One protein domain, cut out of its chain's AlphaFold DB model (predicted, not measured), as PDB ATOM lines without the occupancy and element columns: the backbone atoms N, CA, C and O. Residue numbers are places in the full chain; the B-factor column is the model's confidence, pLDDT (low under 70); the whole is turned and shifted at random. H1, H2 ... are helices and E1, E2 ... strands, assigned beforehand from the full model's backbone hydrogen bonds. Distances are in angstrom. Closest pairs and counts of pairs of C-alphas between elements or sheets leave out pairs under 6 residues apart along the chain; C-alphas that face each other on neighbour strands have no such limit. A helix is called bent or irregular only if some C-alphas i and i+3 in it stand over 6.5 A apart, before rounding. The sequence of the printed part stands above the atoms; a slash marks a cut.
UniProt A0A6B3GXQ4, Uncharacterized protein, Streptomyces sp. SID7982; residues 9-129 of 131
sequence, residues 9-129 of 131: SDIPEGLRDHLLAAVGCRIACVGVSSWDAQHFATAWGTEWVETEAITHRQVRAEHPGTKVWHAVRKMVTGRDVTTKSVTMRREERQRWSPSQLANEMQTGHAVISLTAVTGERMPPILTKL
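AT A GLANCE: This is residues 9 to 129 of the 131 residues of an uncharacterized protein of Streptomyces sp. SID7982 (UniProt A0A6B3GXQ4). A small head and one very long arm: in the head, a little sheet of E1, E4 and E5 has H2 over one face, with H1 and H3 each packed on H2. The arm begins as the two-stranded hairpin E2 and E3 and opens into a wide loop, whose residues 56 to 84 stick out free; without them the body spans 50 by 32 by 30 A. The printed part has 121 residues, with three named helices and five named strands in the order H1 E1 H2 E2 E3 H3 E4 E5; the sheet E1 - E4 - E5 and the pair E2 - E3 are antiparallel. The class is mixed, helices and strands, with under half of the residues in named elements. The whole is extended, with a radius of gyration of the C-alphas of 24.9 A and spans of 77 by 33 by 27 A.

HOW THE PARTS SIT: Start at H1, residues 13 to 22, which is irregular: C-alphas 14 and 17 are 7.2 A apart. It touches H2, residues 34 to 44, closest at the C-alphas of Asp 17 and His 39, 6.2 A, the same way at a steep tilt of 36 degrees, only just steep. E1, residues 26 to 29, is the antiparallel neighbour of E4, residues 109 to 113; look for N 28 and O 111, 2.9 A apart. H2 is on this sheet, over E1, and runs only just along it at 28 degrees on the local plane. E2, residues 46 to 51, and E3, residues 89 to 94, form a hairpin with N 47 and O 93 at 2.8 A. H3, residues 98 to 104, touches H2, closest at the C-alphas of Ala 37 and Pro 98, 4.7 A, opposite ways at a steep tilt of 65 degrees; it only grazes the sheet, with residues 101 to 102. E4 and E5, residues 125 to 128, form another hairpin, with N 127 and O 110 at 2.8 A. In H3 every O i to N i+4 pair is within hydrogen-bond range, against 4 of 6 in H1 and 6 of 7 in H2.

IN THESE COORDINATES: Find C-alpha 13 at (186.460, 125.766, 220.052), where H1 begins its 15.1 A. H2 covers 15.2 A, E2 14.0 A, E3 15.6 A and E4 13.3 A; E1, H3 and E5 are shorter. E5 ends at C-alpha 128, (167.107, 140.224, 202.583).

THE WHOLE: The C-alphas farthest apart, Pro 12 and Val 72, are 77.2 A apart. The printed part has no cut. The links E2 to E3, 37 residues, and E4 to E5, 11 residues, are long. Residues 46 to 94 have pLDDT under 70; the mean of the printed part is 71.0.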
ATOM      1  N   SER A   9     182.053 125.121 213.930       88.50
ATOM      2  CA  SER A   9     182.642 123.841 214.341       88.50
ATOM      3  C   SER A   9     183.915 123.483 213.582       88.50
ATOM      4  O   SER A   9     184.760 122.786 214.139       88.50
ATOM      5  N   ASP A  10     184.074 123.989 212.355       90.94
ATOM      6  CA  ASP A  10     185.290 123.805 211.553       90.94
ATOM      7  C   ASP A  10     186.502 124.534 212.172       90.94
ATOM      8  O   ASP A  10     187.653 124.272 211.821       90.94
ATOM      9  N   ILE A  11     186.249 125.446 213.116       93.31
ATOM     10  CA  ILE A  11     187.253 126.173 213.885       93.31
ATOM     11  C   ILE A  11     187.381 125.535 215.279       93.31
ATOM     12  O   ILE A  11     186.359 125.252 215.925       93.31
ATOM     13  N   PRO A  12     188.615 125.345 215.791       93.88
ATOM     14  CA  PRO A  12     188.836 124.898 217.163       93.88
ATOM     15  C   PRO A  12     188.063 125.759 218.164       93.88
ATOM     16  O   PRO A  12     188.077 126.984 218.066       93.88
ATOM     17  N   GLU A  13     187.415 125.120 219.141       89.88
ATOM     18  CA  GLU A  13     186.460 125.766 220.052       89.88
ATOM     19  C   GLU A  13     187.017 127.032 220.721       89.88
ATOM     20  O   GLU A  13     186.388 128.086 220.662       89.88
ATOM     21  N   GLY A  14     188.252 126.977 221.232       90.75
ATOM     22  CA  GLY A  14     188.907 128.122 221.879       90.75
ATOM     23  C   GLY A  14     189.205 129.317 220.960       90.75
ATOM     24  O   GLY A  14     189.525 130.399 221.447       90.75
ATOM     25  N   LEU A  15     189.098 129.161 219.638       92.62
ATOM     26  CA  LEU A  15     189.366 130.216 218.657       92.62
ATOM     27  C   LEU A  15     188.101 130.785 218.010       92.62
ATOM     28  O   LEU A  15     188.196 131.785 217.302       92.62
ATOM     29  N   ARG A  16     186.925 130.199 218.249       92.75
ATOM     30  CA  ARG A  16     185.665 130.604 217.603       92.75
ATOM     31  C   ARG A  16     185.297 132.055 217.905       92.75
ATOM     32  O   ARG A  16     185.118 132.855 216.987       92.75
ATOM     33  N   ASP A  17     185.281 132.413 219.186       91.88
ATOM     34  CA  ASP A  17     184.992 133.783 219.618       91.88
ATOM     35  C   ASP A  17     186.105 134.753 219.220       91.88
ATOM     36  O   ASP A  17     185.827 135.875 218.804       91.88
ATOM     37  N   HIS A  18     187.365 134.314 219.268       91.62
ATOM     38  CA  HIS A  18     188.512 135.121 218.851       91.62
ATOM     39  C   HIS A  18     188.454 135.473 217.361       91.62
ATOM     40  O   HIS A  18     188.684 136.624 216.991       91.62
ATOM     41  N   LEU A  19     188.096 134.509 216.507       92.31
ATOM     42  CA  LEU A  19     187.893 134.726 215.077       92.31
ATOM     43  C   LEU A  19     186.811 135.784 214.847       92.31
ATOM     44  O   LEU A  19     187.018 136.735 214.091       92.31
ATOM     45  N   LEU A  20     185.670 135.643 215.528       91.50
ATOM     46  CA  LEU A  20     184.591 136.615 215.432       91.50
ATOM     47  C   LEU A  20     185.011 137.969 216.000       91.50
ATOM     48  O   LEU A  20     184.634 138.980 215.427       91.50
ATOM     49  N   ALA A  21     185.793 138.046 217.075       89.38
ATOM     50  CA  ALA A  21     186.272 139.307 217.641       89.38
ATOM     51  C   ALA A  21     187.264 140.032 216.714       89.38
ATOM     52  O   ALA A  21     187.214 141.259 216.613       89.38
ATOM     53  N   ALA A  22     188.106 139.283 215.996       90.56
ATOM     54  CA  ALA A  22     189.141 139.817 215.114       90.56
ATOM     55  C   ALA A  22     188.596 140.507 213.849       90.56
ATOM     56  O   ALA A  22     189.301 141.305 213.231       90.56
ATOM     57  N   VAL A  23     187.351 140.227 213.450       91.25
ATOM     58  CA  VAL A  23     186.728 140.825 212.259       91.25
ATOM     59  C   VAL A  23     185.777 141.970 212.618       91.25
ATOM     60  O   VAL A  23     185.020 141.902 213.584       91.25
ATOM     61  N   GLY A  24     185.781 143.051 211.835       89.56
ATOM     62  CA  GLY A  24     184.830 144.159 212.010       89.56
ATOM     63  C   GLY A  24     183.434 143.814 211.487       89.56
ATOM     64  O   GLY A  24     182.435 144.012 212.181       89.56
ATOM     65  N   CYS A  25     183.382 143.238 210.285       93.50
ATOM     66  CA  CYS A  25     182.146 142.852 209.610       93.50
ATOM     67  C   CYS A  25     181.803 141.383 209.872       93.50
ATOM     68  O   CYS A  25     182.680 140.520 209.820       93.50
ATOM     69  N   ARG A  26     180.525 141.096 210.127       94.50
ATOM     70  CA  ARG A  26     180.011 139.742 210.392       94.50
ATOM     71  C   ARG A  26     178.677 139.540 209.693       94.50
ATOM     72  O   ARG A  26     177.865 140.463 209.645       94.50
ATOM     73  N   ILE A  27     178.453 138.325 209.203       95.12
ATOM     74  CA  ILE A  27     177.202 137.903 208.573       95.12
ATOM     75  C   ILE A  27     176.810 136.551 209.170       95.12
ATOM     76  O   ILE A  27     177.624 135.630 209.150       95.12
ATOM     77  N   ALA A  28     175.580 136.436 209.672       94.44
ATOM     78  CA  ALA A  28     174.955 135.155 209.991       94.44
ATOM     79  C   ALA A  28     173.796 134.917 209.019       94.44
ATOM     80  O   ALA A  28     172.836 135.690 208.978       94.44
ATOM     81  N   CYS A  29     173.901 133.866 208.212       92.88
ATOM     82  CA  CYS A  29     172.871 133.493 207.247       92.88
ATOM     83  C   CYS A  29     171.765 132.660 207.905       92.88
ATOM     84  O   CYS A  29     171.992 131.996 208.918       92.88
ATOM     85  N   VAL A  30     170.579 132.654 207.288       90.75
ATOM     86  CA  VAL A  30     169.500 131.725 207.650       90.75
ATOM     87  C   VAL A  30     170.008 130.278 207.742       90.75
ATOM     88  O   VAL A  30     170.808 129.835 206.915       90.75
ATOM     89  N   GLY A  31     169.537 129.543 208.753       87.38
ATOM     90  CA  GLY A  31     169.954 128.162 209.012       87.38
ATOM     91  C   GLY A  31     171.251 128.026 209.817       87.38
ATOM     92  O   GLY A  31     171.765 126.915 209.941       87.38
ATOM     93  N   VAL A  32     171.776 129.126 210.371       91.44
ATOM     94  CA  VAL A  32     172.838 129.075 211.384       91.44
ATOM     95  C   VAL A  32     172.393 128.200 212.560       91.44
ATOM     96  O   VAL A  32     171.256 128.293 213.027       91.44
ATOM     97  N   SER A  33     173.275 127.315 213.024       90.94
ATOM     98  CA  SER A  33     172.946 126.428 214.141       90.94
ATOM     99  C   SER A  33     172.763 127.228 215.437       90.94
ATOM    100  O   SER A  33     173.335 128.306 215.589       90.94
ATOM    101  N   SER A  34     172.005 126.705 216.405       88.44
ATOM    102  CA  SER A  34     171.844 127.359 217.717       88.44
ATOM    103  C   SER A  34     173.171 127.547 218.461       88.44
ATOM    104  O   SER A  34     173.347 128.544 219.161       88.44
ATOM    105  N   TRP A  35     174.117 126.623 218.276       87.00
ATOM    106  CA  TRP A  35     175.467 126.699 218.833       87.00
ATOM    107  C   TRP A  35     176.289 127.820 218.190       87.00
ATOM    108  O   TRP A  35     176.868 128.640 218.896       87.00
ATOM    109  N   ASP A  36     176.280 127.920 216.860       92.25
ATOM    110  CA  ASP A  36     176.965 129.008 216.152       92.25
ATOM    111  C   ASP A  36     176.314 130.364 216.459       92.25
ATOM    112  O   ASP A  36     176.999 131.364 216.676       92.25
ATOM    113  N   ALA A  37     174.982 130.396 216.532       91.56
ATOM    114  CA  ALA A  37     174.202 131.582 216.854       91.56
ATOM    115  C   ALA A  37     174.574 132.172 218.219       91.56
ATOM    116  O   ALA A  37     174.569 133.393 218.368       91.56
ATOM    117  N   GLN A  38     174.944 131.336 219.194       91.44
ATOM    118  CA  GLN A  38     175.423 131.800 220.494       91.44
ATOM    119  C   GLN A  38     176.708 132.623 220.357       91.44
ATOM    120  O   GLN A  38     176.809 133.696 220.951       91.44
ATOM    121  N   HIS A  39     177.662 132.168 219.544       92.31
ATOM    122  CA  HIS A  39     178.907 132.896 219.295       92.31
ATOM    123  C   HIS A  39     178.649 134.237 218.586       92.31
ATOM    124  O   HIS A  39     179.213 135.266 218.962       92.31
ATOM    125  N   PHE A  40     177.737 134.265 217.607       92.19
ATOM    126  CA  PHE A  40     177.330 135.509 216.940       92.19
ATOM    127  C   PHE A  40     176.632 136.491 217.886       92.19
ATOM    128  O   PHE A  40     176.974 137.675 217.896       92.19
ATOM    129  N   ALA A  41     175.692 136.011 218.699       89.94
ATOM    130  CA  ALA A  41     174.980 136.826 219.676       89.94
ATOM    131  C   ALA A  41     175.942 137.443 220.705       89.94
ATOM    132  O   ALA A  41     175.881 138.644 220.970       89.94
ATOM    133  N   THR A  42     176.900 136.656 221.205       89.25
ATOM    134  CA  THR A  42     177.975 137.146 222.078       89.25
ATOM    135  C   THR A  42     178.828 138.210 221.376       89.25
ATOM    136  O   THR A  42     179.094 139.263 221.952       89.25
ATOM    137  N   ALA A  43     179.220 137.988 220.116       90.25
ATOM    138  CA  ALA A  43     180.085 138.904 219.367       90.25
ATOM    139  C   ALA A  43     179.417 140.241 218.989       90.25
ATOM    140  O   ALA A  43     180.102 141.259 218.850       90.25
ATOM    141  N   TRP A  44     178.095 140.255 218.796       89.25
ATOM    142  CA  TRP A  44     177.323 141.486 218.592       89.25
ATOM    143  C   TRP A  44     176.968 142.204 219.895       89.25
ATOM    144  O   TRP A  44     176.654 143.396 219.864       89.25
ATOM    145  N   GLY A  45     177.088 141.508 221.023       79.94
ATOM    146  CA  GLY A  45     176.871 142.050 222.353       79.94
ATOM    147  C   GLY A  45     175.398 142.263 222.697       79.94
ATOM    148  O   GLY A  45     174.467 141.917 221.960       79.94
ATOM    149  N   THR A  46     175.189 142.846 223.869       60.75
ATOM    150  CA  THR A  46     173.869 143.145 224.422       60.75
ATOM    151  C   THR A  46     173.420 144.565 224.090       60.75
ATOM    152  O   THR A  46     174.224 145.480 223.906       60.75
ATOM    153  N   GLU A  47     172.108 144.751 223.990       46.38
ATOM    154  CA  GLU A  47     171.452 146.052 223.933       46.38
ATOM    155  C   GLU A  47     170.407 146.121 225.046       46.38
ATOM    156  O   GLU A  47     169.575 145.236 225.230       46.38
ATOM    157  N   TRP A  48     170.466 147.179 225.844       44.41
ATOM    158  CA  TRP A  48     169.516 147.398 226.926       44.41
ATOM    159  C   TRP A  48     168.136 147.704 226.331       44.41
ATOM    160  O   TRP A  48     167.844 148.851 226.005       44.41
ATOM    161  N   VAL A  49     167.288 146.685 226.164       49.66
ATOM    162  CA  VAL A  49     165.910 146.858 225.689       49.66
ATOM    163  C   VAL A  49     164.989 146.940 226.901       49.66
ATOM    164  O   VAL A  49     164.639 145.938 227.527       49.66
ATOM    165  N   GLU A  50     164.580 148.160 227.239       35.66
ATOM    166  CA  GLU A  50     163.575 148.422 228.269       35.66
ATOM    167  C   GLU A  50     162.217 147.877 227.789       35.66
ATOM    168  O   GLU A  50     161.539 148.479 226.963       35.66
ATOM    169  N   THR A  51     161.852 146.675 228.241       43.78
ATOM    170  CA  THR A  51     160.598 146.020 227.844       43.78
ATOM    171  C   THR A  51     159.508 146.352 228.867       43.78
ATOM    172  O   THR A  51     159.576 145.933 230.023       43.78
ATOM    173  N   GLU A  52     158.487 147.107 228.458       43.34
ATOM    174  CA  GLU A  52     157.309 147.415 229.280       43.34
ATOM    175  C   GLU A  52     156.376 146.191 229.352       43.34
ATOM    176  O   GLU A  52     155.644 145.874 228.414       43.34
ATOM    177  N   ALA A  53     156.400 145.464 230.471       37.75
ATOM    178  CA  ALA A  53     155.519 144.320 230.692       37.75
ATOM    179  C   ALA A  53     154.136 144.782 231.190       37.75
ATOM    180  O   ALA A  53     153.912 144.945 232.393       37.75
ATOM    181  N   ILE A  54     153.177 144.962 230.276       41.12
ATOM    182  CA  ILE A  54     151.769 145.218 230.623       41.12
ATOM    183  C   ILE A  54     151.157 143.923 231.181       41.12
ATOM    184  O   ILE A  54     150.583 143.111 230.460       41.12
ATOM    185  N   THR A  55     151.272 143.717 232.492       39.19
ATOM    186  CA  THR A  55     150.535 142.648 233.178       39.19
ATOM    187  C   THR A  55     149.091 143.105 233.396       39.19
ATOM    188  O   THR A  55     148.816 143.937 234.262       39.19
ATOM    189  N   HIS A  56     148.146 142.553 232.630       40.06
ATOM    190  CA  HIS A  56     146.712 142.679 232.902       40.06
ATOM    191  C   HIS A  56     146.372 141.945 234.208       40.06
ATOM    192  O   HIS A  56     146.024 140.766 234.202       40.06
ATOM    193  N   ARG A  57     146.446 142.630 235.355       40.66
ATOM    194  CA  ARG A  57     145.825 142.131 236.586       40.66
ATOM    195  C   ARG A  57     144.409 142.683 236.679       40.66
ATOM    196  O   ARG A  57     144.212 143.855 236.987       40.66
ATOM    197  N   GLN A  58     143.417 141.835 236.408       34.94
ATOM    198  CA  GLN A  58     142.031 142.122 236.764       34.94
ATOM    199  C   GLN A  58     141.935 142.240 238.288       34.94
ATOM    200  O   GLN A  58     142.090 141.259 239.016       34.94
ATOM    201  N   VAL A  59     141.718 143.459 238.778       36.28
ATOM    202  CA  VAL A  59     141.443 143.715 240.190       36.28
ATOM    203  C   VAL A  59     139.948 143.495 240.407       36.28
ATOM    204  O   VAL A  59     139.125 144.355 240.098       36.28
ATOM    205  N   ARG A  60     139.596 142.310 240.908       34.12
ATOM    206  CA  ARG A  60     138.285 142.014 241.493       34.12
ATOM    207  C   ARG A  60     138.160 142.846 242.770       34.12
ATOM    208  O   ARG A  60     138.765 142.524 243.787       34.12
ATOM    209  N   ALA A  61     137.459 143.969 242.668       35.25
ATOM    210  CA  ALA A  61     137.192 144.867 243.780       35.25
ATOM    211  C   ALA A  61     136.083 144.282 244.667       35.25
ATOM    212  O   ALA A  61     134.907 144.345 244.321       35.25
ATOM    213  N   GLU A  62     136.460 143.747 245.823       42.22
ATOM    214  CA  GLU A  62     135.547 143.456 246.927       42.22
ATOM    215  C   GLU A  62     136.023 144.245 248.149       42.22
ATOM    216  O   GLU A  62     136.756 143.721 248.970       42.22
ATOM    217  N   HIS A  63     135.630 145.519 248.260       35.91
ATOM    218  CA  HIS A  63     135.505 146.185 249.560       35.91
ATOM    219  C   HIS A  63     134.346 147.198 249.515       35.91
ATOM    220  O   HIS A  63     134.429 148.214 248.817       35.91
ATOM    221  N   PRO A  64     133.232 146.907 250.212       41.28
ATOM    222  CA  PRO A  64     132.068 147.770 250.295       41.28
ATOM    223  C   PRO A  64     132.242 148.765 251.446       41.28
ATOM    224  O   PRO A  64     132.545 148.377 252.569       41.28
ATOM    225  N   GLY A  65     131.994 150.047 251.183       43.53
ATOM    226  CA  GLY A  65     131.827 151.047 252.239       43.53
ATOM    227  C   GLY A  65     132.738 152.255 252.085       43.53
ATOM    228  O   GLY A  65     133.865 152.244 252.557       43.53
ATOM    229  N   THR A  66     132.215 153.282 251.406       37.34
ATOM    230  CA  THR A  66     132.393 154.739 251.640       37.34
ATOM    231  C   THR A  66     131.996 155.513 250.371       37.34
ATOM    232  O   THR A  66     132.758 156.265 249.772       37.34
ATOM    233  N   LYS A  67     130.747 155.325 249.923       49.41
ATOM    234  CA  LYS A  67     130.106 156.166 248.901       49.41
ATOM    235  C   LYS A  67     129.216 157.194 249.589       49.41
ATOM    236  O   LYS A  67     128.080 156.856 249.882       49.41
ATOM    237  N   VAL A  68     129.682 158.431 249.772       51.19
ATOM    238  CA  VAL A  68     128.748 159.578 249.853       51.19
ATOM    239  C   VAL A  68     129.321 160.854 249.218       51.19
ATOM    240  O   VAL A  68     128.573 161.595 248.594       51.19
ATOM    241  N   TRP A  69     130.638 161.100 249.242       46.28
ATOM    242  CA  TRP A  69     131.165 162.412 248.810       46.28
ATOM    243  C   TRP A  69     131.543 162.537 247.318       46.28
ATOM    244  O   TRP A  69     131.628 163.636 246.776       46.28
ATOM    245  N   HIS A  70     131.728 161.420 246.606       44.53
ATOM    246  CA  HIS A  70     132.242 161.429 245.224       44.53
ATOM    247  C   HIS A  70     131.169 161.398 244.122       44.53
ATOM    248  O   HIS A  70     131.511 161.446 242.942       44.53
ATOM    249  N   ALA A  71     129.881 161.349 244.475       48.12
ATOM    250  CA  ALA A  71     128.800 161.354 243.486       48.12
ATOM    251  C   ALA A  71     128.517 162.761 242.919       48.12
ATOM    252  O   ALA A  71     128.139 162.886 241.758       48.12
ATOM    253  N   VAL A  72     128.773 163.827 243.687       49.19
ATOM    254  CA  VAL A  72     128.393 165.200 243.297       49.19
ATOM    255  C   VAL A  72     129.374 165.820 242.293       49.19
ATOM    256  O   VAL A  72     128.976 166.601 241.434       49.19
ATOM    257  N   ARG A  73     130.652 165.413 242.302       43.03
ATOM    258  CA  ARG A  73     131.652 165.908 241.332       43.03
ATOM    259  C   ARG A  73     131.614 165.169 239.983       43.03
ATOM    260  O   ARG A  73     132.210 165.636 239.015       43.03
ATOM    261  N   LYS A  74     130.893 164.040 239.897       46.72
ATOM    262  CA  LYS A  74     130.855 163.152 238.717       46.72
ATOM    263  C   LYS A  74     129.761 163.509 237.694       46.72
ATOM    264  O   LYS A  74     129.626 162.809 236.699       46.72
ATOM    265  N   MET A  75     129.024 164.609 237.885       44.69
ATOM    266  CA  MET A  75     128.060 165.108 236.886       44.69
ATOM    267  C   MET A  75     128.628 166.139 235.900       44.69
ATOM    268  O   MET A  75     127.959 166.442 234.920       44.69
ATOM    269  N   VAL A  76     129.843 166.667 236.104       48.38
ATOM    270  CA  VAL A  76     130.330 167.822 235.311       48.38
ATOM    271  C   VAL A  76     131.531 167.511 234.410       48.38
ATOM    272  O   VAL A  76     131.778 168.233 233.454       48.38
ATOM    273  N   THR A  77     132.278 166.426 234.632       44.06
ATOM    274  CA  THR A  77     133.440 166.112 233.774       44.06
ATOM    275  C   THR A  77     133.558 164.607 233.571       44.06
ATOM    276  O   THR A  77     134.143 163.893 234.380       44.06
ATOM    277  N   GLY A  78     132.941 164.105 232.502       38.97
ATOM    278  CA  GLY A  78     132.937 162.690 232.133       38.97
ATOM    279  C   GLY A  78     134.290 162.188 231.622       38.97
ATOM    280  O   GLY A  78     134.423 161.903 230.436       38.97
ATOM    281  N   ARG A  79     135.290 162.058 232.499       38.84
ATOM    282  CA  ARG A  79     136.504 161.265 232.243       38.84
ATOM    283  C   ARG A  79     136.937 160.548 233.522       38.84
ATOM    284  O   ARG A  79     137.430 161.174 234.455       38.84
ATOM    285  N   ASP A  80     136.729 159.233 233.553       39.06
ATOM    286  CA  ASP A  80     137.289 158.345 234.574       39.06
ATOM    287  C   ASP A  80     138.816 158.285 234.394       39.06
ATOM    288  O   ASP A  80     139.324 157.860 233.356       39.06
ATOM    289  N   VAL A  81     139.550 158.756 235.403       39.56
ATOM    290  CA  VAL A  81     141.015 158.729 235.453       39.56
ATOM    291  C   VAL A  81     141.432 157.388 236.048       39.56
ATOM    292  O   VAL A  81     141.420 157.198 237.262       39.56
ATOM    293  N   THR A  82     141.770 156.427 235.189       38.53
ATOM    294  CA  THR A  82     142.397 155.173 235.618       38.53
ATOM    295  C   THR A  82     143.896 155.408 235.797       38.53
ATOM    296  O   THR A  82     144.654 155.423 234.829       38.53
ATOM    297  N   THR A  83     144.324 155.609 237.043       44.28
ATOM    298  CA  THR A  83     145.739 155.670 237.433       44.28
ATOM    299  C   THR A  83     146.393 154.310 237.178       44.28
ATOM    300  O   THR A  83     146.132 153.346 237.895       44.28
ATOM    301  N   LYS A  84     147.215 154.212 236.128       35.25
ATOM    302  CA  LYS A  84     147.991 153.010 235.795       35.25
ATOM    303  C   LYS A  84     149.324 153.040 236.548       35.25
ATOM    304  O   LYS A  84     150.140 153.924 236.311       35.25
ATOM    305  N   SER A  85     149.558 152.075 237.434       34.31
ATOM    306  CA  SER A  85     150.878 151.810 238.014       34.31
ATOM    307  C   SER A  85     151.688 150.956 237.033       34.31
ATOM    308  O   SER A  85     151.441 149.756 236.912       34.31
ATOM    309  N   VAL A  86     152.611 151.572 236.296       46.94
ATOM    310  CA  VAL A  86     153.531 150.877 235.384       46.94
ATOM    311  C   VAL A  86     154.792 150.522 236.169       46.94
ATOM    312  O   VAL A  86     155.562 151.406 236.536       46.94
ATOM    313  N   THR A  87     155.002 149.240 236.465       40.81
ATOM    314  CA  THR A  87     156.268 148.769 237.045       40.81
ATOM    315  C   THR A  87     157.218 148.423 235.903       40.81
ATOM    316  O   THR A  87     157.019 147.431 235.207       40.81
ATOM    317  N   MET A  88     158.241 149.252 235.698       40.00
ATOM    318  CA  MET A  88     159.291 149.028 234.700       40.00
ATOM    319  C   MET A  88     160.244 147.913 235.168       40.00
ATOM    320  O   MET A  88     160.801 147.998 236.261       40.00
ATOM    321  N   ARG A  89     160.454 146.875 234.344       42.72
ATOM    322  CA  ARG A  89     161.496 145.850 234.539       42.72
ATOM    323  C   ARG A  89     162.493 145.963 233.387       42.72
ATOM    324  O   ARG A  89     162.163 145.668 232.244       42.72
ATOM    325  N   ARG A  90     163.701 146.431 233.689       37.00
ATOM    326  CA  ARG A  90     164.787 146.614 232.720       37.00
ATOM    327  C   ARG A  90     165.497 145.266 232.532       37.00
ATOM    328  O   ARG A  90     166.081 144.767 233.487       37.00
ATOM    329  N   GLU A  91     165.406 144.658 231.348       48.28
ATOM    330  CA  GLU A  91     166.112 143.410 231.020       48.28
ATOM    331  C   GLU A  91     167.212 143.678 229.988       48.28
ATOM    332  O   GLU A  91     166.985 144.326 228.968       48.28
ATOM    333  N   GLU A  92     168.420 143.180 230.257       44.78
ATOM    334  CA  GLU A  92     169.478 143.080 229.252       44.78
ATOM    335  C   GLU A  92     169.003 142.112 228.160       44.78
ATOM    336  O   GLU A  92     168.933 140.903 228.386       44.78
ATOM    337  N   ARG A  93     168.648 142.614 226.972       61.22
ATOM    338  CA  ARG A  93     168.390 141.748 225.816       61.22
ATOM    339  C   ARG A  93     169.621 141.725 224.928       61.22
ATOM    340  O   ARG A  93     170.286 142.727 224.703       61.22
ATOM    341  N   GLN A  94     169.970 140.560 224.408       56.94
ATOM    342  CA  GLN A  94     170.964 140.516 223.339       56.94
ATOM    343  C   GLN A  94     170.406 141.261 222.121       56.94
ATOM    344  O   GLN A  94     169.207 141.163 221.861       56.94
ATOM    345  N   ARG A  95     171.257 141.995 221.380       71.19
ATOM    346  CA  ARG A  95     170.834 142.682 220.137       71.19
ATOM    347  C   ARG A  95     170.136 141.716 219.183       71.19
ATOM    348  O   ARG A  95     169.174 142.078 218.519       71.19
ATOM    349  N   TRP A  96     170.640 140.485 219.165       81.62
ATOM    350  CA  TRP A  96     170.022 139.312 218.572       81.62
ATOM    351  C   TRP A  96     170.213 138.147 219.525       81.62
ATOM    352  O   TRP A  96     171.351 137.831 219.870       81.62
ATOM    353  N   SER A  97     169.129 137.506 219.954       83.75
ATOM    354  CA  SER A  97     169.253 136.282 220.735       83.75
ATOM    355  C   SER A  97     169.701 135.112 219.841       83.75
ATOM    356  O   SER A  97     169.453 135.113 218.627       83.75
ATOM    357  N   PRO A  98     170.296 134.053 220.414       86.12
ATOM    358  CA  PRO A  98     170.707 132.886 219.645       86.12
ATOM    359  C   PRO A  98     169.494 132.180 219.031       86.12
ATOM    360  O   PRO A  98     169.566 131.664 217.920       86.12
ATOM    361  N   SER A  99     168.351 132.194 219.730       85.50
ATOM    362  CA  SER A  99     167.100 131.612 219.242       85.50
ATOM    363  C   SER A  99     166.527 132.385 218.057       85.50
ATOM    364  O   SER A  99     166.051 131.751 217.118       85.50
ATOM    365  N   GLN A 100     166.614 133.720 218.077       86.88
ATOM    366  CA  GLN A 100     166.181 134.572 216.969       86.88
ATOM    367  C   GLN A 100     166.991 134.270 215.710       86.88
ATOM    368  O   GLN A 100     166.431 134.058 214.637       86.88
ATOM    369  N   LEU A 101     168.312 134.177 215.858       88.12
ATOM    370  CA  LEU A 101     169.205 133.833 214.755       88.12
ATOM    371  C   LEU A 101     168.952 132.410 214.240       88.12
ATOM    372  O   LEU A 101     168.863 132.202 213.036       88.12
ATOM    373  N   ALA A 102     168.796 131.431 215.129       89.38
ATOM    374  CA  ALA A 102     168.646 130.039 214.715       89.38
ATOM    375  C   ALA A 102     167.273 129.723 214.098       89.38
ATOM    376  O   ALA A 102     167.197 128.915 213.175       89.38
ATOM    377  N   ASN A 103     166.192 130.335 214.598       86.81
ATOM    378  CA  ASN A 103     164.830 129.862 214.319       86.81
ATOM    379  C   ASN A 103     163.888 130.908 213.714       86.81
ATOM    380  O   ASN A 103     162.892 130.528 213.104       86.81
ATOM    381  N   GLU A 104     164.148 132.205 213.889       86.81
ATOM    382  CA  GLU A 104     163.197 133.258 213.491       86.81
ATOM    383  C   GLU A 104     163.553 133.908 212.142       86.81
ATOM    384  O   GLU A 104     162.740 134.634 211.566       86.81
ATOM    385  N   MET A 105     164.743 133.631 211.594       88.38
ATOM    386  CA  MET A 105     165.152 134.142 210.285       88.38
ATOM    387  C   MET A 105     164.387 133.468 209.140       88.38
ATOM    388  O   MET A 105     164.433 132.251 208.959       88.38
ATOM    389  N   GLN A 106     163.733 134.281 208.309       87.69
ATOM    390  CA  GLN A 106     163.093 133.813 207.079       87.69
ATOM    391  C   GLN A 106     164.130 133.385 206.034       87.69
ATOM    392  O   GLN A 106     165.264 133.871 206.004       87.69
ATOM    393  N   THR A 107     163.726 132.499 205.122       88.94
ATOM    394  CA  THR A 107     164.569 132.108 203.987       88.94
ATOM    395  C   THR A 107     164.950 133.324 203.141       88.94
ATOM    396  O   THR A 107     164.205 134.301 203.030       88.94
ATOM    397  N   GLY A 108     166.164 133.294 202.584       89.06
ATOM    398  CA  GLY A 108     166.701 134.425 201.828       89.06
ATOM    399  C   GLY A 108     166.978 135.668 202.677       89.06
ATOM    400  O   GLY A 108     167.035 136.753 202.121       89.06
ATOM    401  N   HIS A 109     167.139 135.549 203.998       93.00
ATOM    402  CA  HIS A 109     167.596 136.641 204.861       93.00
ATOM    403  C   HIS A 109     168.899 136.283 205.586       93.00
ATOM    404  O   HIS A 109     169.268 135.113 205.724       93.00
ATOM    405  N   ALA A 110     169.596 137.317 206.047       94.56
ATOM    406  CA  ALA A 110     170.756 137.220 206.918       94.56
ATOM    407  C   ALA A 110     170.828 138.420 207.861       94.56
ATOM    408  O   ALA A 110     170.358 139.510 207.533       94.56
ATOM    409  N   VAL A 111     171.465 138.230 209.011       94.44
ATOM    410  CA  VAL A 111     171.821 139.326 209.912       94.44
ATOM    411  C   VAL A 111     173.241 139.775 209.603       94.44
ATOM    412  O   VAL A 111     174.173 138.969 209.601       94.44
ATOM    413  N   ILE A 112     173.404 141.066 209.327       93.75
ATOM    414  CA  ILE A 112     174.661 141.667 208.885       93.75
ATOM    415  C   ILE A 112     175.033 142.791 209.846       93.75
ATOM    416  O   ILE A 112     174.227 143.675 210.119       93.75
ATOM    417  N   SER A 113     176.272 142.792 210.330       92.81
ATOM    418  CA  SER A 113     176.880 143.939 211.010       92.81
ATOM    419  C   SER A 113     178.112 144.364 210.233       92.81
ATOM    420  O   SER A 113     178.961 143.535 209.890       92.81
ATOM    421  N   LEU A 114     178.198 145.660 209.951       93.50
ATOM    422  CA  LEU A 114     179.286 146.261 209.194       93.50
ATOM    423  C   LEU A 114     180.063 147.221 210.085       93.50
ATOM    424  O   LEU A 114     179.524 147.811 211.017       93.50
ATOM    425  N   THR A 115     181.346 147.375 209.791       92.69
ATOM    426  CA  THR A 115     182.165 148.443 210.362       92.69
ATOM    427  C   THR A 115     182.541 149.395 209.237       92.69
ATOM    428  O   THR A 115     183.055 148.960 208.206       92.69
ATOM    429  N   ALA A 116     182.230 150.676 209.412       90.38
ATOM    430  CA  ALA A 116     182.566 151.728 208.472       90.38
ATOM    431  C   ALA A 116     184.087 151.893 208.362       90.38
ATOM    432  O   ALA A 116     184.844 151.514 209.256       90.38
ATOM    433  N   VAL A 117     184.543 152.527 207.282       92.69
ATOM    434  CA  VAL A 117     185.971 152.837 207.078       92.69
ATOM    435  C   VAL A 117     186.545 153.747 208.170       92.69
ATOM    436  O   VAL A 117     187.746 153.733 208.413       92.69
ATOM    437  N   THR A 118     185.683 154.500 208.856       92.50
ATOM    438  CA  THR A 118     186.015 155.326 210.025       92.50
ATOM    439  C   THR A 118     186.216 154.509 211.306       92.50
ATOM    440  O   THR A 118     186.612 155.067 212.323       92.50
ATOM    441  N   GLY A 119     185.937 153.203 211.277       88.25
ATOM    442  CA  GLY A 119     185.970 152.312 212.438       88.25
ATOM    443  C   GLY A 119     184.647 152.226 213.207       88.25
ATOM    444  O   GLY A 119     184.548 151.445 214.152       88.25
ATOM    445  N   GLU A 120     183.618 152.978 212.810       88.94
ATOM    446  CA  GLU A 120     182.304 152.928 213.457       88.94
ATOM    447  C   GLU A 120     181.599 151.594 213.179       88.94
ATOM    448  O   GLU A 120     181.413 151.204 212.025       88.94
ATOM    449  N   ARG A 121     181.189 150.883 214.235       87.50
ATOM    450  CA  ARG A 121     180.465 149.615 214.111       87.50
ATOM    451  C   ARG A 121     178.962 149.859 214.076       87.50
ATOM    452  O   ARG A 121     178.380 150.324 215.051       87.50
ATOM    453  N   MET A 122     178.334 149.452 212.981       87.62
ATOM    454  CA  MET A 122     176.885 149.472 212.845       87.62
ATOM    455  C   MET A 122     176.249 148.318 213.633       87.62
ATOM    456  O   MET A 122     176.805 147.206 213.660       87.62
ATOM    457  N   PRO A 123     175.070 148.540 214.241       87.69
ATOM    458  CA  PRO A 123     174.320 147.465 214.868       87.69
ATOM    459  C   PRO A 123     173.956 146.380 213.834       87.69
ATOM    460  O   PRO A 123     173.796 146.683 212.650       87.69
ATOM    461  N   PRO A 124     173.847 145.108 214.255       91.12
ATOM    462  CA  PRO A 124     173.420 144.014 213.390       91.12
ATOM    463  C   PRO A 124     171.986 144.218 212.883       91.12
ATOM    464  O   PRO A 124     171.048 144.325 213.675       91.12
ATOM    465  N   ILE A 125     171.811 144.221 211.561       90.19
ATOM    466  CA  ILE A 125     170.521 144.414 210.889       90.19
ATOM    467  C   ILE A 125     170.091 143.160 210.127       90.19
ATOM    468  O   ILE A 125     170.903 142.514 209.464       90.19
ATOM    469  N   LEU A 126     168.798 142.836 210.180       92.12
ATOM    470  CA  LEU A 126     168.211 141.814 209.315       92.12
ATOM    471  C   LEU A 126     168.102 142.360 207.893       92.12
ATOM    472  O   LEU A 126     167.513 143.414 207.666       92.12
ATOM    473  N   THR A 127     168.660 141.632 206.936       92.31
ATOM    474  CA  THR A 127     168.729 142.029 205.532       92.31
ATOM    475  C   THR A 127     168.258 140.881 204.653       92.31
ATOM    476  O   THR A 127     168.626 139.728 204.875       92.31
ATOM    477  N   LYS A 128     167.459 141.186 203.629       92.12
ATOM    478  CA  LYS A 128     167.107 140.224 202.583       92.12
ATOM    479  C   LYS A 128     168.304 140.024 201.648       92.12
ATOM    480  O   LYS A 128     168.829 140.982 201.089       92.12
ATOM    481  N   LEU A 129     168.727 138.779 201.491       88.25
ATOM    482  CA  LEU A 129     169.725 138.349 200.527       88.25
ATOM    483  C   LEU A 129     169.041 138.042 199.194       88.25
ATOM    484  O   LEU A 129     168.150 137.196 199.118       88.25
TER     485      LEU A 129